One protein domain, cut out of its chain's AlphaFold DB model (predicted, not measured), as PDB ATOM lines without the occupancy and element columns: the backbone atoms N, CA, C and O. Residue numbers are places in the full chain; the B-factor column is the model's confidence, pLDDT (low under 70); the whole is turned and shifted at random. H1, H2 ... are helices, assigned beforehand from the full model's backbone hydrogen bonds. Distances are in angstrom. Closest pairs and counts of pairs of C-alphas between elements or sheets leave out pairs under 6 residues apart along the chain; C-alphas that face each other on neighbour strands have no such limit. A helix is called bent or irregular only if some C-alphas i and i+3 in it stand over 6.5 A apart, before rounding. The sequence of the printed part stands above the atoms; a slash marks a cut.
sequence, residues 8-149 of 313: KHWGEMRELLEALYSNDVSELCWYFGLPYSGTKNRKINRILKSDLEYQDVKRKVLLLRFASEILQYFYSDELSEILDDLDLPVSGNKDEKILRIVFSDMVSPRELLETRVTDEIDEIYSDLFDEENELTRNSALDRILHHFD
ATOM      1  N   LYS A   8      29.023 -17.194 -16.092       84.25
ATOM      2  CA  LYS A   8      29.919 -16.065 -15.804       84.25
ATOM      3  C   LYS A   8      29.173 -14.736 -15.611       84.25
ATOM      4  O   LYS A   8      29.643 -13.895 -14.862       84.25
ATOM      5  N   HIS A   9      27.998 -14.578 -16.224       87.50
ATOM      6  CA  HIS A   9      27.168 -13.373 -16.121       87.50
ATOM      7  C   HIS A   9      26.084 -13.465 -15.036       87.50
ATOM      8  O   HIS A   9      25.341 -12.512 -14.814       87.50
ATOM      9  N   TRP A  10      25.947 -14.616 -14.367       91.75
ATOM     10  CA  TRP A  10      24.849 -14.830 -13.421       91.75
ATOM     11  C   TRP A  10      24.933 -13.941 -12.189       91.75
ATOM     12  O   TRP A  10      23.884 -13.594 -11.664       91.75
ATOM     13  N   GLY A  11      26.139 -13.604 -11.720       93.69
ATOM     14  CA  GLY A  11      26.323 -12.731 -10.558       93.69
ATOM     15  C   GLY A  11      25.731 -11.346 -10.807       93.69
ATOM     16  O   GLY A  11      24.782 -10.959 -10.136       93.69
ATOM     17  N   GLU A  12      26.216 -10.674 -11.848       93.12
ATOM     18  CA  GLU A  12      25.747  -9.347 -12.258       93.12
ATOM     19  C   GLU A  12      24.251  -9.342 -12.612       93.12
ATOM     20  O   GLU A  12      23.482  -8.537 -12.096       93.12
ATOM     21  N   MET A  13      23.791 -10.285 -13.445       95.06
ATOM     22  CA  MET A  13      22.372 -10.353 -13.817       95.06
ATOM     23  C   MET A  13      21.470 -10.594 -12.601       95.06
ATOM     24  O   MET A  13      20.355 -10.080 -12.533       95.06
ATOM     25  N   ARG A  14      21.927 -11.397 -11.633       96.88
ATOM     26  CA  ARG A  14      21.189 -11.640 -10.393       96.88
ATOM     27  C   ARG A  14      21.061 -10.363  -9.578       96.88
ATOM     28  O   ARG A  14      19.954 -10.086  -9.138       96.88
ATOM     29  N   GLU A  15      22.146  -9.620  -9.404       95.75
ATOM     30  CA  GLU A  15      22.151  -8.350  -8.674       95.75
ATOM     31  C   GLU A  15      21.156  -7.359  -9.292       95.75
ATOM     32  O   GLU A  15      20.256  -6.869  -8.607       95.75
ATOM     33  N   LEU A  16      21.211  -7.187 -10.616       94.88
ATOM     34  CA  LEU A  16      20.276  -6.339 -11.360       94.88
ATOM     35  C   LEU A  16      18.810  -6.777 -11.180       94.88
ATOM     36  O   LEU A  16      17.928  -5.954 -10.939       94.88
ATOM     37  N   LEU A  17      18.523  -8.079 -11.264       96.56
ATOM     38  CA  LEU A  17      17.170  -8.617 -11.067       96.56
ATOM     39  C   LEU A  17      16.694  -8.542  -9.605       96.56
ATOM     40  O   LEU A  17      15.488  -8.479  -9.342       96.56
ATOM     41  N   GLU A  18      17.613  -8.607  -8.643       96.44
ATOM     42  CA  GLU A  18      17.318  -8.492  -7.214       96.44
ATOM     43  C   GLU A  18      16.987  -7.051  -6.813       96.44
ATOM     44  O   GLU A  18      16.193  -6.883  -5.885       96.44
ATOM     45  N   ALA A  19      17.464  -6.049  -7.558       93.69
ATOM     46  CA  ALA A  19      17.103  -4.643  -7.374       93.69
ATOM     47  C   ALA A  19      15.655  -4.310  -7.797       93.69
ATOM     48  O   ALA A  19      15.010  -3.477  -7.173       93.69
ATOM     49  N   LEU A  20      15.098  -5.000  -8.800       93.44
ATOM     50  CA  LEU A  20      13.736  -4.740  -9.306       93.44
ATOM     51  C   LEU A  20      12.625  -5.084  -8.307       93.44
ATOM     52  O   LEU A  20      12.791  -5.990  -7.493       93.44
ATOM     53  N   TYR A  21      11.424  -4.506  -8.413       91.94
ATOM     54  CA  TYR A  21      10.297  -4.986  -7.607       91.94
ATOM     55  C   TYR A  21       9.847  -6.391  -8.037       91.94
ATOM     56  O   TYR A  21      10.073  -6.861  -9.153       91.94
ATOM     57  N   SER A  22       9.180  -7.123  -7.134       92.44
ATOM     58  CA  SER A  22       8.694  -8.478  -7.454       92.44
ATOM     59  C   SER A  22       7.729  -8.480  -8.644       92.44
ATOM     60  O   SER A  22       7.711  -9.460  -9.394       92.44
ATOM     61  N   ASN A  23       6.940  -7.413  -8.813       90.25
ATOM     62  CA  ASN A  23       6.020  -7.278  -9.936       90.25
ATOM     63  C   ASN A  23       6.770  -7.145 -11.266       90.25
ATOM     64  O   ASN A  23       6.497  -7.917 -12.178       90.25
ATOM     65  N   ASP A  24       7.804  -6.309 -11.330       92.88
ATOM     66  CA  ASP A  24       8.630  -6.124 -12.532       92.88
ATOM     67  C   ASP A  24       9.328  -7.417 -12.950       92.88
ATOM     68  O   ASP A  24       9.368  -7.768 -14.126       92.88
ATOM     69  N   VAL A  25       9.802  -8.213 -11.984       95.56
ATOM     70  CA  VAL A  25      10.345  -9.550 -12.273       95.56
ATOM     71  C   VAL A  25       9.260 -10.486 -12.833       95.56
ATOM     72  O   VAL A  25       9.557 -11.337 -13.676       95.56
ATOM     73  N   SER A  26       8.001 -10.361 -12.388       91.81
ATOM     74  CA  SER A  26       6.881 -11.089 -13.009       91.81
ATOM     75  C   SER A  26       6.677 -10.642 -14.453       91.81
ATOM     76  O   SER A  26       6.546 -11.494 -15.329       91.81
ATOM     77  N   GLU A  27       6.684  -9.336 -14.699       89.69
ATOM     78  CA  GLU A  27       6.489  -8.758 -16.027       89.69
ATOM     79  C   GLU A  27       7.627  -9.117 -16.977       89.69
ATOM     80  O   GLU A  27       7.359  -9.501 -18.108       89.69
ATOM     81  N   LEU A  28       8.878  -9.150 -16.510       92.69
ATOM     82  CA  LEU A  28      10.019  -9.684 -17.259       92.69
ATOM     83  C   LEU A  28       9.830 -11.155 -17.621       92.69
ATOM     84  O   LEU A  28       9.986 -11.537 -18.782       92.69
ATOM     85  N   CYS A  29       9.484 -12.003 -16.646       91.50
ATOM     86  CA  CYS A  29       9.202 -13.409 -16.932       91.50
ATOM     87  C   CYS A  29       8.089 -13.532 -17.972       91.50
ATOM     88  O   CYS A  29       8.234 -14.266 -18.947       91.50
ATOM     89  N   TRP A  30       7.000 -12.786 -17.796       84.94
ATOM     90  CA  TRP A  30       5.901 -12.793 -18.740       84.94
ATOM     91  C   TRP A  30       6.342 -12.290 -20.113       84.94
ATOM     92  O   TRP A  30       5.975 -12.913 -21.109       84.94
ATOM     93  N   TYR A  31       7.128 -11.213 -20.188       84.12
ATOM     94  CA  TYR A  31       7.686 -10.626 -21.404       84.12
ATOM     95  C   TYR A  31       8.431 -11.672 -22.230       84.12
ATOM     96  O   TYR A  31       8.051 -11.924 -23.375       84.12
ATOM     97  N   PHE A  32       9.378 -12.367 -21.600       85.50
ATOM     98  CA  PHE A  32      10.198 -13.411 -22.217       85.50
ATOM     99  C   PHE A  32       9.501 -14.777 -22.347       85.50
ATOM    100  O   PHE A  32      10.118 -15.768 -22.740       85.50
ATOM    101  N   GLY A  33       8.207 -14.868 -22.025       80.12
ATOM    102  CA  GLY A  33       7.437 -16.106 -22.153       80.12
ATOM    103  C   GLY A  33       7.879 -17.216 -21.192       80.12
ATOM    104  O   GLY A  33       7.747 -18.398 -21.528       80.12
ATOM    105  N   LEU A  34       8.408 -16.834 -20.028       86.75
ATOM    106  CA  LEU A  34       8.753 -17.693 -18.899       86.75
ATOM    107  C   LEU A  34       7.597 -17.756 -17.882       86.75
ATOM    108  O   LEU A  34       6.810 -16.813 -17.766       86.75
ATOM    109  N   PRO A  35       7.506 -18.827 -17.070       87.62
ATOM    110  CA  PRO A  35       6.562 -18.867 -15.960       87.62
ATOM    111  C   PRO A  35       6.823 -17.723 -14.969       87.62
ATOM    112  O   PRO A  35       7.922 -17.611 -14.420       87.62
ATOM    113  N   TYR A  36       5.801 -16.913 -14.695       89.25
ATOM    114  CA  TYR A  36       5.912 -15.679 -13.907       89.25
ATOM    115  C   TYR A  36       5.223 -15.744 -12.532       89.25
ATOM    116  O   TYR A  36       5.179 -14.755 -11.810       89.25
ATOM    117  N   SER A  37       4.701 -16.910 -12.135       84.69
ATOM    118  CA  SER A  37       4.108 -17.132 -10.809       84.69
ATOM    119  C   SER A  37       5.135 -17.619  -9.777       84.69
ATOM    120  O   SER A  37       6.151 -18.236 -10.115       84.69
ATOM    121  N   GLY A  38       4.857 -17.392  -8.492       92.31
ATOM    122  CA  GLY A  38       5.711 -17.810  -7.375       92.31
ATOM    123  C   GLY A  38       6.648 -16.710  -6.864       92.31
ATOM    124  O   GLY A  38       6.533 -15.543  -7.231       92.31
ATOM    125  N   THR A  39       7.571 -17.085  -5.974       97.25
ATOM    126  CA  THR A  39       8.448 -16.125  -5.283       97.25
ATOM    127  C   THR A  39       9.395 -15.403  -6.246       97.25
ATOM    128  O   THR A  39       9.808 -15.970  -7.261       97.25
ATOM    129  N   LYS A  40       9.796 -14.168  -5.903       97.31
ATOM    130  CA  LYS A  40      10.773 -13.371  -6.670       97.31
ATOM    131  C   LYS A  40      12.030 -14.183  -6.996       97.31
ATOM    132  O   LYS A  40      12.359 -14.345  -8.163       97.31
ATOM    133  N   ASN A  41      12.640 -14.826  -5.998       97.50
ATOM    134  CA  ASN A  41      13.843 -15.643  -6.196       97.50
ATOM    135  C   ASN A  41      13.612 -16.836  -7.153       97.50
ATOM    136  O   ASN A  41      14.472 -17.158  -7.971       97.50
ATOM    137  N   ARG A  42      12.438 -17.490  -7.128       97.12
ATOM    138  CA  ARG A  42      12.127 -18.548  -8.112       97.12
ATOM    139  C   ARG A  42      12.056 -17.994  -9.534       97.12
ATOM    140  O   ARG A  42      12.567 -18.642 -10.441       97.12
ATOM    141  N   LYS A  43      11.462 -16.815  -9.721       97.69
ATOM    142  CA  LYS A  43      11.379 -16.138 -11.026       97.69
ATOM    143  C   LYS A  43      12.760 -15.713 -11.533       97.69
ATOM    144  O   LYS A  43      13.118 -16.072 -12.650       97.69
ATOM    145  N   ILE A  44      13.583 -15.098 -10.681       97.75
ATOM    146  CA  ILE A  44      14.982 -14.748 -10.994       97.75
ATOM    147  C   ILE A  44      15.760 -15.989 -11.442       97.75
ATOM    148  O   ILE A  44      16.378 -15.993 -12.501       97.75
ATOM    149  N   ASN A  45      15.659 -17.094 -10.699       95.62
ATOM    150  CA  ASN A  45      16.327 -18.341 -11.076       95.62
ATOM    151  C   ASN A  45      15.844 -18.919 -12.414       95.62
ATOM    152  O   ASN A  45      16.629 -19.584 -13.087       95.62
ATOM    153  N   ARG A  46      14.581 -18.702 -12.807       94.75
ATOM    154  CA  ARG A  46      14.091 -19.100 -14.139       94.75
ATOM    155  C   ARG A  46      14.732 -18.260 -15.236       94.75
ATOM    156  O   ARG A  46      15.132 -18.835 -16.237       94.75
ATOM    157  N   ILE A  47      14.860 -16.948 -15.031       95.00
ATOM    158  CA  ILE A  47      15.533 -16.047 -15.978       95.00
ATOM    159  C   ILE A  47      17.004 -16.458 -16.133       95.00
ATOM    160  O   ILE A  47      17.444 -16.725 -17.246       95.00
ATOM    161  N   LEU A  48      17.736 -16.620 -15.026       95.06
ATOM    162  CA  LEU A  48      19.159 -16.994 -15.048       95.06
ATOM    163  C   LEU A  48      19.423 -18.349 -15.724       95.06
ATOM    164  O   LEU A  48      20.448 -18.527 -16.372       95.06
ATOM    165  N   LYS A  49      18.507 -19.313 -15.574       93.12
ATOM    166  CA  LYS A  49      18.627 -20.663 -16.155       93.12
ATOM    167  C   LYS A  49      18.006 -20.798 -17.548       93.12
ATOM    168  O   LYS A  49      17.962 -21.910 -18.068       93.12
ATOM    169  N   SER A  50      17.465 -19.722 -18.111       90.19
ATOM    170  CA  SER A  50      16.833 -19.745 -19.431       90.19
ATOM    171  C   SER A  50      17.862 -19.640 -20.561       90.19
ATOM    172  O   SER A  50      18.977 -19.172 -20.360       90.19
ATOM    173  N   ASP A  51      17.452 -20.006 -21.777       85.56
ATOM    174  CA  ASP A  51      18.239 -19.810 -23.005       85.56
ATOM    175  C   ASP A  51      18.108 -18.386 -23.591       85.56
ATOM    176  O   ASP A  51      18.295 -18.177 -24.795       85.56
ATOM    177  N   LEU A  52      17.731 -17.402 -22.766       85.56
ATOM    178  CA  LEU A  52      17.629 -16.007 -23.186       85.56
ATOM    179  C   LEU A  52      19.012 -15.405 -23.457       85.56
ATOM    180  O   LEU A  52      20.030 -15.818 -22.891       85.56
ATOM    181  N   GLU A  53      19.041 -14.411 -24.339       86.94
ATOM    182  CA  GLU A  53      20.234 -13.615 -24.591       86.94
ATOM    183  C   GLU A  53      20.479 -12.675 -23.405       86.94
ATOM    184  O   GLU A  53      19.569 -11.984 -22.949       86.94
ATOM    185  N   TYR A  54      21.711 -12.654 -22.893       86.06
ATOM    186  CA  TYR A  54      22.066 -11.851 -21.724       86.06
ATOM    187  C   TYR A  54      21.808 -10.358 -21.964       86.06
ATOM    188  O   TYR A  54      21.253  -9.694 -21.091       86.06
ATOM    189  N   GLN A  55      22.145  -9.858 -23.156       82.81
ATOM    190  CA  GLN A  55      21.976  -8.444 -23.503       82.81
ATOM    191  C   GLN A  55      20.500  -8.034 -23.587       82.81
ATOM    192  O   GLN A  55      20.138  -6.976 -23.080       82.81
ATOM    193  N   ASP A  56      19.632  -8.895 -24.125       84.56
ATOM    194  CA  ASP A  56      18.190  -8.624 -24.191       84.56
ATOM    195  C   ASP A  56      17.586  -8.507 -22.788       84.56
ATOM    196  O   ASP A  56      16.808  -7.595 -22.502       84.56
ATOM    197  N   VAL A  57      17.968  -9.419 -21.885       91.12
ATOM    198  CA  VAL A  57      17.505  -9.380 -20.492       91.12
ATOM    199  C   VAL A  57      18.071  -8.155 -19.781       91.12
ATOM    200  O   VAL A  57      17.308  -7.442 -19.134       91.12
ATOM    201  N   LYS A  58      19.376  -7.879 -19.924       91.88
ATOM    202  CA  LYS A  58      20.034  -6.737 -19.276       91.88
ATOM    203  C   LYS A  58      19.356  -5.435 -19.675       91.88
ATOM    204  O   LYS A  58      18.931  -4.693 -18.797       91.88
ATOM    205  N   ARG A  59      19.152  -5.216 -20.977       88.38
ATOM    206  CA  ARG A  59      18.461  -4.031 -21.498       88.38
ATOM    207  C   ARG A  59      17.095  -3.840 -20.843       88.38
ATOM    208  O   ARG A  59      16.799  -2.753 -20.363       88.38
ATOM    209  N   LYS A  60      16.272  -4.892 -20.764       90.69
ATOM    210  CA  LYS A  60      14.946  -4.793 -20.131       90.69
ATOM    211  C   LYS A  60      15.003  -4.517 -18.636       90.69
ATOM    212  O   LYS A  60      14.155  -3.790 -18.134       90.69
ATOM    213  N   VAL A  61      15.983  -5.074 -17.932       94.00
ATOM    214  CA  VAL A  61      16.168  -4.803 -16.504       94.00
ATOM    215  C   VAL A  61      16.563  -3.344 -16.270       94.00
ATOM    216  O   VAL A  61      15.966  -2.701 -15.411       94.00
ATOM    217  N   LEU A  62      17.496  -2.802 -17.057       92.88
ATOM    218  CA  LEU A  62      17.903  -1.395 -16.956       92.88
ATOM    219  C   LEU A  62      16.746  -0.442 -17.285       92.88
ATOM    220  O   LEU A  62      16.504   0.501 -16.539       92.88
ATOM    221  N   LEU A  63      15.961  -0.741 -18.325       90.88
ATOM    222  CA  LEU A  63      14.776   0.053 -18.669       90.88
ATOM    223  C   LEU A  63      13.707   0.046 -17.568       90.88
ATOM    224  O   LEU A  63      13.042   1.057 -17.367       90.88
ATOM    225  N   LEU A  64      13.530  -1.066 -16.851       91.94
ATOM    226  CA  LEU A  64      12.594  -1.122 -15.724       91.94
ATOM    227  C   LEU A  64      13.081  -0.306 -14.528       91.94
ATOM    228  O   LEU A  64      12.262   0.354 -13.901       91.94
ATOM    229  N   ARG A  65      14.391  -0.310 -14.243       91.44
ATOM    230  CA  ARG A  65      14.984   0.549 -13.202       91.44
ATOM    231  C   ARG A  65      14.803   2.028 -13.535       91.44
ATOM    232  O   ARG A  65      14.294   2.783 -12.715       91.44
ATOM    233  N   PHE A  66      15.136   2.408 -14.768       92.81
ATOM    234  CA  PHE A  66      14.879   3.754 -15.273       92.81
ATOM    235  C   PHE A  66      13.403   4.121 -15.129       92.81
ATOM    236  O   PHE A  66      13.071   5.169 -14.597       92.81
ATOM    237  N   ALA A  67      12.492   3.240 -15.536       90.00
ATOM    238  CA  ALA A  67      11.066   3.509 -15.450       90.00
ATOM    239  C   ALA A  67      10.562   3.678 -14.012       90.00
ATOM    240  O   ALA A  67       9.735   4.555 -13.771       90.00
ATOM    241  N   SER A  68      11.054   2.877 -13.062       87.19
ATOM    242  CA  SER A  68      10.649   3.002 -11.659       87.19
ATOM    243  C   SER A  68      11.076   4.324 -11.027       87.19
ATOM    244  O   SER A  68      10.378   4.810 -10.145       87.19
ATOM    245  N   GLU A  69      12.186   4.907 -11.482       88.62
ATOM    246  CA  GLU A  69      12.741   6.132 -10.900       88.62
ATOM    247  C   GLU A  69      12.375   7.389 -11.694       88.62
ATOM    248  O   GLU A  69      12.156   8.436 -11.102       88.62
ATOM    249  N   ILE A  70      12.232   7.294 -13.017       90.31
ATOM    250  CA  ILE A  70      11.985   8.441 -13.899       90.31
ATOM    251  C   ILE A  70      10.522   8.549 -14.315       90.31
ATOM    252  O   ILE A  70       9.936   9.628 -14.287       90.31
ATOM    253  N   LEU A  71       9.874   7.443 -14.693       83.75
ATOM    254  CA  LEU A  71       8.499   7.523 -15.207       83.75
ATOM    255  C   LEU A  71       7.459   7.794 -14.111       83.75
ATOM    256  O   LEU A  71       6.294   8.069 -14.405       83.75
ATOM    257  N   GLN A  72       7.873   7.798 -12.845       80.44
ATOM    258  CA  GLN A  72       7.055   8.306 -11.751       80.44
ATOM    259  C   GLN A  72       6.808   9.823 -11.827       80.44
ATOM    260  O   GLN A  72       5.746  10.246 -11.368       80.44
ATOM    261  N   TYR A  73       7.690  10.602 -12.467       88.06
ATOM    262  CA  TYR A  73       7.520  12.053 -12.661       88.06
ATOM    263  C   TYR A  73       6.471  12.403 -13.728       88.06
ATOM    264  O   TYR A  73       5.984  13.523 -13.763       88.06
ATOM    265  N   PHE A  74       6.063  11.442 -14.558       91.50
ATOM    266  CA  PHE A  74       5.048  11.657 -15.592       91.50
ATOM    267  C   PHE A  74       3.645  11.515 -15.012       91.50
ATOM    268  O   PHE A  74       3.365  10.569 -14.269       91.50
ATOM    269  N   TYR A  75       2.718  12.386 -15.384       92.00
ATOM    270  CA  TYR A  75       1.311  12.217 -15.041       92.00
ATOM    271  C   TYR A  75       0.654  11.101 -15.876       92.00
ATOM    272  O   TYR A  75       1.159  10.627 -16.893       92.00
ATOM    273  N   SER A  76      -0.482  10.584 -15.400       91.69
ATOM    274  CA  SER A  76      -1.149   9.430 -16.034       91.69
ATOM    275  C   SER A  76      -1.728   9.756 -17.415       91.69
ATOM    276  O   SER A  76      -1.837   8.866 -18.261       91.69
ATOM    277  N   ASP A  77      -2.147  10.997 -17.621       92.50
ATOM    278  CA  ASP A  77      -2.585  11.575 -18.891       92.50
ATOM    279  C   ASP A  77      -1.415  11.737 -19.864       92.50
ATOM    280  O   ASP A  77      -1.528  11.228 -20.971       92.50
ATOM    281  N   GLU A  78      -0.265  12.256 -19.434       94.06
ATOM    282  CA  GLU A  78       0.946  12.327 -20.278       94.06
ATOM    283  C   GLU A  78       1.382  10.942 -20.774       94.06
ATOM    284  O   GLU A  78       1.647  10.730 -21.955       94.06
ATOM    285  N   LEU A  79       1.371   9.938 -19.890       92.88
ATOM    286  CA  LEU A  79       1.624   8.550 -20.290       92.88
ATOM    287  C   LEU A  79       0.564   8.021 -21.269       92.88
ATOM    288  O   LEU A  79       0.850   7.109 -22.039       92.88
ATOM    289  N   SER A  80      -0.665   8.542 -21.222       90.19
ATOM    290  CA  SER A  80      -1.716   8.171 -22.179       90.19
ATOM    291  C   SER A  80      -1.470   8.794 -23.540       90.19
ATOM    292  O   SER A  80      -1.657   8.099 -24.527       90.19
ATOM    293  N   GLU A  81      -1.038  10.052 -23.588       88.31
ATOM    294  CA  GLU A  81      -0.670  10.744 -24.827       88.31
ATOM    295  C   GLU A  81       0.501  10.038 -25.507       88.31
ATOM    296  O   GLU A  81       0.389   9.659 -26.666       88.31
ATOM    297  N   ILE A  82       1.557   9.708 -24.750       87.06
ATOM    298  CA  ILE A  82       2.680   8.913 -25.267       87.06
ATOM    299  C   ILE A  82       2.183   7.570 -25.814       87.06
ATOM    300  O   ILE A  82       2.597   7.138 -26.880       87.06
ATOM    301  N   LEU A  83       1.304   6.869 -25.094       83.44
ATOM    302  CA  LEU A  83       0.766   5.599 -25.582       83.44
ATOM    303  C   LEU A  83      -0.089   5.775 -26.842       83.44
ATOM    304  O   LEU A  83      -0.009   4.914 -27.713       83.44
ATOM    305  N   ASP A  84      -0.877   6.842 -26.944       80.25
ATOM    306  CA  ASP A  84      -1.705   7.139 -28.117       80.25
ATOM    307  C   ASP A  84      -0.838   7.456 -29.343       80.25
ATOM    308  O   ASP A  84      -1.054   6.863 -30.396       80.25
ATOM    309  N   ASP A  85       0.220   8.258 -29.176       76.00
ATOM    310  CA  ASP A  85       1.213   8.573 -30.219       76.00
ATOM    311  C   ASP A  85       1.974   7.334 -30.718       76.00
ATOM    312  O   ASP A  85       2.472   7.291 -31.846       76.00
ATOM    313  N   LEU A  86       2.089   6.311 -29.867       73.44
ATOM    314  CA  LEU A  86       2.672   5.011 -30.206       73.44
ATOM    315  C   LEU A  86       1.635   3.998 -30.685       73.44
ATOM    316  O   LEU A  86       1.980   2.839 -30.943       73.44
ATOM    317  N   ASP A  87       0.367   4.397 -30.756       70.25
ATOM    318  CA  ASP A  87      -0.754   3.543 -31.123       70.25
ATOM    319  C   ASP A  87      -0.876   2.291 -30.243       70.25
ATOM    320  O   ASP A  87      -1.228   1.180 -30.669       70.25
ATOM    321  N   LEU A  88      -0.582   2.491 -28.961       74.56
ATOM    322  CA  LEU A  88      -0.667   1.519 -27.890       74.56
ATOM    323  C   LEU A  88      -1.934   1.761 -27.055       74.56
ATOM    324  O   LEU A  88      -2.383   2.891 -26.882       74.56
ATOM    325  N   PRO A  89      -2.527   0.710 -26.460       77.06
ATOM    326  CA  PRO A  89      -3.682   0.883 -25.584       77.06
ATOM    327  C   PRO A  89      -3.408   1.858 -24.428       77.06
ATOM    328  O   PRO A  89      -2.491   1.623 -23.641       77.06
ATOM    329  N   VAL A  90      -4.255   2.879 -24.266       82.88
ATOM    330  CA  VAL A  90      -4.137   3.909 -23.207       82.88
ATOM    331  C   VAL A  90      -4.813   3.529 -21.883       82.88
ATOM    332  O   VAL A  90      -4.609   4.172 -20.859       82.88
ATOM    333  N   SER A  91      -5.632   2.474 -21.864       79.19
ATOM    334  CA  SER A  91      -6.371   2.040 -20.670       79.19
ATOM    335  C   SER A  91      -5.471   1.372 -19.626       79.19
ATOM    336  O   SER A  91      -4.543   0.641 -19.985       79.19
ATOM    337  N   GLY A  92      -5.813   1.508 -18.347       83.81
ATOM    338  CA  GLY A  92      -5.108   0.855 -17.241       83.81
ATOM    339  C   GLY A  92      -4.621   1.849 -16.195       83.81
ATOM    340  O   GLY A  92      -4.799   3.061 -16.340       83.81
ATOM    341  N   ASN A  93      -4.020   1.327 -15.129       89.75
ATOM    342  CA  ASN A  93      -3.376   2.168 -14.118       89.75
ATOM    343  C   ASN A  93      -2.017   2.707 -14.622       89.75
ATOM    344  O   ASN A  93      -1.544   2.324 -15.692       89.75
ATOM    345  N   LYS A  94      -1.399   3.616 -13.858       91.12
ATOM    346  CA  LYS A  94      -0.130   4.264 -14.226       91.12
ATOM    347  C   LYS A  94       0.987   3.243 -14.491       91.12
ATOM    348  O   LYS A  94       1.625   3.304 -15.536       91.12
ATOM    349  N   ASP A  95       1.148   2.258 -13.612       88.25
ATOM    350  CA  ASP A  95       2.182   1.222 -13.735       88.25
ATOM    351  C   ASP A  95       1.992   0.372 -14.996       88.25
ATOM    352  O   ASP A  95       2.942   0.087 -15.720       88.25
ATOM    353  N   GLU A  96       0.750  -0.003 -15.314       85.00
ATOM    354  CA  GLU A  96       0.430  -0.742 -16.534       85.00
ATOM    355  C   GLU A  96       0.787   0.051 -17.792       85.00
ATOM    356  O   GLU A  96       1.241  -0.549 -18.767       85.00
ATOM    357  N   LYS A  97       0.601   1.376 -17.778       90.25
ATOM    358  CA  LYS A  97       1.005   2.259 -18.880       90.25
ATOM    359  C   LYS A  97       2.524   2.327 -19.003       90.25
ATOM    360  O   LYS A  97       3.046   2.102 -20.092       90.25
ATOM    361  N   ILE A  98       3.226   2.529 -17.887       90.88
ATOM    362  CA  ILE A  98       4.695   2.549 -17.816       90.88
ATOM    363  C   ILE A  98       5.284   1.254 -18.378       90.88
ATOM    364  O   ILE A  98       6.118   1.282 -19.283       90.88
ATOM    365  N   LEU A  99       4.804   0.102 -17.909       86.94
ATOM    366  CA  LEU A  99       5.242  -1.203 -18.400       86.94
ATOM    367  C   LEU A  99       4.979  -1.349 -19.899       86.94
ATOM    368  O   LEU A  99       5.790  -1.926 -20.622       86.94
ATOM    369  N   ARG A 100       3.850  -0.830 -20.388       86.25
ATOM    370  CA  ARG A 100       3.498  -0.881 -21.808       86.25
ATOM    371  C   ARG A 100       4.466  -0.048 -22.648       86.25
ATOM    372  O   ARG A 100       4.906  -0.563 -23.668       86.25
ATOM    373  N   ILE A 101       4.878   1.132 -22.183       86.50
ATOM    374  CA  ILE A 101       5.928   1.951 -22.814       86.50
ATOM    375  C   ILE A 101       7.271   1.205 -22.792       86.50
ATOM    376  O   ILE A 101       7.838   0.934 -23.849       86.50
ATOM    377  N   VAL A 102       7.736   0.755 -21.623       86.44
ATOM    378  CA  VAL A 102       9.027   0.055 -21.443       86.44
ATOM    379  C   VAL A 102       9.138  -1.212 -22.296       86.44
ATOM    380  O   VAL A 102      10.175  -1.514 -22.895       86.44
ATOM    381  N   PHE A 103       8.067  -2.001 -22.358       82.44
ATOM    382  CA  PHE A 103       8.035  -3.236 -23.138       82.44
ATOM    383  C   PHE A 103       7.592  -3.039 -24.582       82.44
ATOM    384  O   PHE A 103       7.619  -4.013 -25.339       82.44
ATOM    385  N   SER A 104       7.202  -1.824 -24.968       77.94
ATOM    386  CA  SER A 104       6.968  -1.504 -26.367       77.94
ATOM    387  C   SER A 104       8.261  -1.406 -27.141       77.94
ATOM    388  O   SER A 104       8.153  -1.582 -28.333       77.94
ATOM    389  N   ASP A 105       9.404  -1.087 -26.504       72.19
ATOM    390  CA  ASP A 105      10.681  -0.664 -27.119       72.19
ATOM    391  C   ASP A 105      10.538   0.421 -28.225       72.19
ATOM    392  O   ASP A 105      11.480   0.663 -28.975       72.19
ATOM    393  N   MET A 106       9.381   1.089 -28.345       69.44
ATOM    394  CA  MET A 106       9.099   2.054 -29.419       69.44
ATOM    395  C   MET A 106       9.643   3.459 -29.144       69.44
ATOM    396  O   MET A 106       9.768   4.247 -30.089       69.44
ATOM    397  N   VAL A 107       9.949   3.751 -27.875       78.94
ATOM    398  CA  VAL A 107      10.482   5.031 -27.398       78.94
ATOM    399  C   VAL A 107      11.708   4.782 -26.537       78.94
ATOM    400  O   VAL A 107      11.701   3.890 -25.678       78.94
ATOM    401  N   SER A 108      12.763   5.551 -26.779       85.62
ATOM    402  CA  SER A 108      13.984   5.484 -25.984       85.62
ATOM    403  C   SER A 108      13.845   6.263 -24.663       85.62
ATOM    404  O   SER A 108      13.077   7.220 -24.565       85.62
ATOM    405  N   PRO A 109      14.609   5.897 -23.621       90.25
ATOM    406  CA  PRO A 109      14.713   6.687 -22.390       90.25
ATOM    407  C   PRO A 109      15.080   8.157 -22.632       90.25
ATOM    408  O   PRO A 109      14.543   9.039 -21.966       90.25
ATOM    409  N   ARG A 110      15.950   8.418 -23.616       91.00
ATOM    410  CA  ARG A 110      16.329   9.771 -24.036       91.00
ATOM    411  C   ARG A 110      15.137  10.530 -24.614       91.00
ATOM    412  O   ARG A 110      14.852  11.623 -24.141       91.00
ATOM    413  N   GLU A 111      14.412   9.932 -25.562       88.12
ATOM    414  CA  GLU A 111      13.214  10.537 -26.166       88.12
ATOM    415  C   GLU A 111      12.172  10.890 -25.092       88.12
ATOM    416  O   GLU A 111      11.591  11.969 -25.141       88.12
ATOM    417  N   LEU A 112      11.976  10.029 -24.082       89.88
ATOM    418  CA  LEU A 112      11.069  10.299 -22.958       89.88
ATOM    419  C   LEU A 112      11.496  11.538 -22.165       89.88
ATOM    420  O   LEU A 112      10.680  12.431 -21.944       89.88
ATOM    421  N   LEU A 113      12.766  11.617 -21.759       92.00
ATOM    422  CA  LEU A 113      13.278  12.772 -21.018       92.00
ATOM    423  C   LEU A 113      13.257  14.058 -21.855       92.00
ATOM    424  O   LEU A 113      12.998  15.138 -21.332       92.00
ATOM    425  N   GLU A 114      13.490  13.967 -23.164       91.31
ATOM    426  CA  GLU A 114      13.485  15.131 -24.051       91.31
ATOM    427  C   GLU A 114      12.117  15.824 -24.126       91.31
ATOM    428  O   GLU A 114      12.082  17.033 -24.359       91.31
ATOM    429  N   THR A 115      11.019  15.111 -23.839       88.81
ATOM    430  CA  THR A 115       9.668  15.695 -23.736       88.81
ATOM    431  C   THR A 115       9.460  16.595 -22.513       88.81
ATOM    432  O   THR A 115       8.457  17.303 -22.446       88.81
ATOM    433  N   ARG A 116      10.364  16.545 -21.527       91.12
ATOM    434  CA  ARG A 116      10.256  17.289 -20.263       91.12
ATOM    435  C   ARG A 116      10.807  18.690 -20.380       91.12
ATOM    436  O   ARG A 116      11.768  18.914 -21.110       91.12
ATOM    437  N   VAL A 117      10.245  19.652 -19.662       93.06
ATOM    438  CA  VAL A 117      10.823  21.007 -19.643       93.06
ATOM    439  C   VAL A 117      12.127  21.023 -18.836       93.06
ATOM    440  O   VAL A 117      12.479  20.041 -18.191       93.06
ATOM    441  N   THR A 118      12.920  22.093 -18.935       92.69
ATOM    442  CA  THR A 118      14.231  22.153 -18.256       92.69
ATOM    443  C   THR A 118      14.094  22.042 -16.741       92.69
ATOM    444  O   THR A 118      14.786  21.220 -16.159       92.69
ATOM    445  N   ASP A 119      13.141  22.755 -16.142       93.81
ATOM    446  CA  ASP A 119      12.925  22.743 -14.691       93.81
ATOM    447  C   ASP A 119      12.612  21.331 -14.153       93.81
ATOM    448  O   ASP A 119      13.121  20.943 -13.108       93.81
ATOM    449  N   GLU A 120      11.842  20.522 -14.896       94.19
ATOM    450  CA  GLU A 120      11.565  19.120 -14.537       94.19
ATOM    451  C   GLU A 120      12.822  18.243 -14.634       94.19
ATOM    452  O   GLU A 120      13.015  17.336 -13.827       94.19
ATOM    453  N   ILE A 121      13.690  18.490 -15.622       96.19
ATOM    454  CA  ILE A 121      14.971  17.781 -15.733       96.19
ATOM    455  C   ILE A 121      15.894  18.154 -14.572       96.19
ATOM    456  O   ILE A 121      16.567  17.271 -14.046       96.19
ATOM    457  N   ASP A 122      15.911  19.420 -14.159       95.31
ATOM    458  CA  ASP A 122      16.711  19.890 -13.026       95.31
ATOM    459  C   ASP A 122      16.212  19.295 -11.699       95.31
ATOM    460  O   ASP A 122      17.029  18.908 -10.858       95.31
ATOM    461  N   GLU A 123      14.893  19.150 -11.530       95.00
ATOM    462  CA  GLU A 123      14.275  18.454 -10.390       95.00
ATOM    463  C   GLU A 123      14.668  16.971 -10.362       95.00
ATOM    464  O   GLU A 123      15.242  16.509  -9.378       95.00
ATOM    465  N   ILE A 124      14.464  16.246 -11.470       95.00
ATOM    466  CA  ILE A 124      14.865  14.834 -11.604       95.00
ATOM    467  C   ILE A 124      16.358  14.663 -11.308       95.00
ATOM    468  O   ILE A 124      16.764  13.729 -10.619       95.00
ATOM    469  N   TYR A 125      17.190  15.547 -11.852       96.12
ATOM    470  CA  TYR A 125      18.629  15.511 -11.639       96.12
ATOM    471  C   TYR A 125      18.971  15.674 -10.154       96.12
ATOM    472  O   TYR A 125      19.739  14.881  -9.608       96.12
ATOM    473  N   SER A 126      18.376  16.672  -9.501       95.25
ATOM    474  CA  SER A 126      18.634  16.965  -8.091       95.25
ATOM    475  C   SER A 126      18.202  15.813  -7.189       95.25
ATOM    476  O   SER A 126      18.956  15.418  -6.303       95.25
ATOM    477  N   ASP A 127      17.049  15.206  -7.467       94.62
ATOM    478  CA  ASP A 127      16.546  14.051  -6.718       94.62
ATOM    479  C   ASP A 127      17.436  12.806  -6.875       94.62
ATOM    480  O   ASP A 127      17.612  12.041  -5.924       94.62
ATOM    481  N   LEU A 128      18.020  12.589  -8.060       95.06
ATOM    482  CA  LEU A 128      18.891  11.438  -8.324       95.06
ATOM    483  C   LEU A 128      20.298  11.587  -7.744       95.06
ATOM    484  O   LEU A 128      20.906  10.592  -7.337       95.06
ATOM    485  N   PHE A 129      20.851  12.800  -7.773       96.06
ATOM    486  CA  PHE A 129      22.259  13.042  -7.451       96.06
ATOM    487  C   PHE A 129      22.483  13.777  -6.129       96.06
ATOM    488  O   PHE A 129      23.634  13.859  -5.703       96.06
ATOM    489  N   ASP A 130      21.418  14.250  -5.473       95.06
ATOM    490  CA  ASP A 130      21.476  15.042  -4.235       95.06
ATOM    491  C   ASP A 130      22.344  16.314  -4.396       95.06
ATOM    492  O   ASP A 130      23.092  16.707  -3.501       95.06
ATOM    493  N   GLU A 131      22.286  16.943  -5.577       95.38
ATOM    494  CA  GLU A 131      23.034  18.161  -5.927       95.38
ATOM    495  C   GLU A 131      22.269  19.027  -6.948       95.38
ATOM    496  O   GLU A 131      21.532  18.501  -7.779       95.38
ATOM    497  N   GLU A 132      22.467  20.351  -6.931       95.12
ATOM    498  CA  GLU A 132      21.883  21.241  -7.946       95.12
ATOM    499  C   GLU A 132      22.474  20.974  -9.342       95.12
ATOM    500  O   GLU A 132      23.671  20.709  -9.501       95.12
ATOM    501  N   ASN A 133      21.638  21.079 -10.379       94.31
ATOM    502  CA  ASN A 133      22.090  20.905 -11.752       94.31
ATOM    503  C   ASN A 133      22.793  22.164 -12.293       94.31
ATOM    504  O   ASN A 133      22.152  23.145 -12.665       94.31
ATOM    505  N   GLU A 134      24.120  22.108 -12.418       94.56
ATOM    506  CA  GLU A 134      24.930  23.146 -13.082       94.56
ATOM    507  C   GLU A 134      25.244  22.822 -14.558       94.56
ATOM    508  O   GLU A 134      25.968  23.558 -15.238       94.56
ATOM    509  N   LEU A 135      24.750  21.692 -15.073       94.94
ATOM    510  CA  LEU A 135      25.056  21.208 -16.416       94.94
ATOM    511  C   LEU A 135      24.119  21.799 -17.473       94.94
ATOM    512  O   LEU A 135      22.996  22.223 -17.215       94.94
ATOM    513  N   THR A 136      24.559  21.753 -18.733       96.06
ATOM    514  CA  THR A 136      23.636  21.980 -19.853       96.06
ATOM    515  C   THR A 136      22.582  20.876 -19.896       96.06
ATOM    516  O   THR A 136      22.872  19.737 -19.530       96.06
ATOM    517  N   ARG A 137      21.394  21.173 -20.440       94.00
ATOM    518  CA  ARG A 137      20.306  20.193 -20.594       94.00
ATOM    519  C   ARG A 137      20.784  18.861 -21.184       94.00
ATOM    520  O   ARG A 137      20.517  17.817 -20.610       94.00
ATOM    521  N   ASN A 138      21.534  18.883 -22.287       92.56
ATOM    522  CA  ASN A 138      22.017  17.646 -22.915       92.56
ATOM    523  C   ASN A 138      22.983  16.867 -22.015       92.56
ATOM    524  O   ASN A 138      22.870  15.651 -21.923       92.56
ATOM    525  N   SER A 139      23.884  17.560 -21.320       94.88
ATOM    526  CA  SER A 139      24.820  16.932 -20.382       94.88
ATOM    527  C   SER A 139      24.117  16.358 -19.147       94.88
ATOM    528  O   SER A 139      24.537  15.318 -18.644       94.88
ATOM    529  N   ALA A 140      23.043  16.998 -18.679       96.12
ATOM    530  CA  ALA A 140      22.198  16.472 -17.612       96.12
ATOM    531  C   ALA A 140      21.478  15.192 -18.062       96.12
ATOM    532  O   ALA A 140      21.550  14.182 -17.367       96.12
ATOM    533  N   LEU A 141      20.879  15.196 -19.260       94.38
ATOM    534  CA  LEU A 141      20.265  14.007 -19.861       94.38
ATOM    535  C   LEU A 141      21.265  12.848 -19.983       94.38
ATOM    536  O   LEU A 141      20.965  11.739 -19.550       94.38
ATOM    537  N   ASP A 142      22.466  13.105 -20.506       93.12
ATOM    538  CA  ASP A 142      23.520  12.089 -20.627       93.12
ATOM    539  C   ASP A 142      23.911  11.505 -19.266       93.12
ATOM    540  O   ASP A 142      24.047  10.289 -19.122       93.12
ATOM    541  N   ARG A 143      24.064  12.358 -18.246       95.12
ATOM    542  CA  ARG A 143      24.415  11.919 -16.891       95.12
ATOM    543  C   ARG A 143      23.294  11.101 -16.247       95.12
ATOM    544  O   ARG A 143      23.592  10.079 -15.630       95.12
ATOM    545  N   ILE A 144      22.032  11.499 -16.425       94.88
ATOM    546  CA  ILE A 144      20.861  10.733 -15.969       94.88
ATOM    547  C   ILE A 144      20.849   9.358 -16.641       94.88
ATOM    548  O   ILE A 144      20.768   8.341 -15.962       94.88
ATOM    549  N   LEU A 145      20.979   9.290 -17.965       93.19
ATOM    550  CA  LEU A 145      20.970   8.018 -18.694       93.19
ATOM    551  C   LEU A 145      22.136   7.111 -18.272       93.19
ATOM    552  O   LEU A 145      21.937   5.918 -18.015       93.19
ATOM    553  N   HIS A 146      23.329   7.685 -18.101       92.81
ATOM    554  CA  HIS A 146      24.507   6.963 -17.630       92.81
ATOM    555  C   HIS A 146      24.335   6.399 -16.212       92.81
ATOM    556  O   HIS A 146      24.793   5.290 -15.952       92.81
ATOM    557  N   HIS A 147      23.635   7.105 -15.315       93.69
ATOM    558  CA  HIS A 147      23.321   6.608 -13.969       93.69
ATOM    559  C   HIS A 147      22.556   5.272 -13.996       93.69
ATOM    560  O   HIS A 147      22.766   4.411 -13.142       93.69
ATOM    561  N   PHE A 148      21.714   5.062 -15.009       91.75
ATOM    562  CA  PHE A 148      20.958   3.822 -15.200       91.75
ATOM    563  C   PHE A 148      21.680   2.777 -16.062       91.75
ATOM    564  O   PHE A 148      21.054   1.799 -16.474       91.75
ATOM    565  N   ASP A 149      22.966   2.975 -16.370       90.38
ATOM    566  CA  ASP A 149      23.726   2.189 -17.353       90.38
ATOM    567  C   ASP A 149      23.057   2.153 -18.745       90.38
ATOM    568  O   ASP A 149      23.278   1.238 -19.548       90.38
TER     569      ASP A 149
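Overview. This is residues 8 to 149 of the 313 residues of the protein "ATP-binding protein" of Methanomassiliicoccales archaeon (UniProt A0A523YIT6). A long helix, H4, runs through the middle, with three small groups of helices set around it: H1, H2 and H3 about its first part, H6 packed on it with H5 beyond, and H7, H8 and H9 loosely joined to its last part. The 142 printed residues hold nine named helices, H1 to H9 in order, and no named strand: the class is all helix. The whole is compact, with a radius of gyration of the C-alphas of 16.0 A and spans of 44 by 35 by 22 A.

Arrangement. H4, residues 54 to 73, is the hub, with a kink of 38 degrees near residue 67. With residues 54 to 62 alone it touches H1, residues 8 to 19, the same way at a shallow tilt of 19 degrees, closest at the C-alphas of Leu 17 and Val 61, 6.7 A. With residues 60 to 64 alone it only just touches H2, residues 22 to 31, with 3 pairs of C-alphas within 8 A, the closest Asp 24 and Leu 64, 7.1 A. H3, residues 40 to 48, touches H2, closest at C-alphas 22 and 40, 5.4 A, and H1. H6, residues 94 to 104, touches H4, closest at C-alphas 63 and 102, 6.4 A. H5, residues 76 to 85, touches H6. H9, residues 137 to 147, touches H7, residues 109 to 114, and H8, residues 118 to 129. O i to N i+4 pairs are within hydrogen-bond range throughout, except H1, 7 of 8, and H4, 14 of 16.

Along the chain. H4 spans 29.4 A from C-alpha 54 at (22.066, -11.851, -21.724). H1 spans 19.1 A and is irregular: C-alphas 8 and 11 are 7.2 A apart. H9 ends at C-alpha 147, (23.321, 6.608, -13.969).

Size, cuts and confidence. The C-alphas farthest apart, of Pro 35 and Glu 134, are 45.9 A apart. The printed part has no cut and no long link. Residue 106 alone is under 70 in pLDDT.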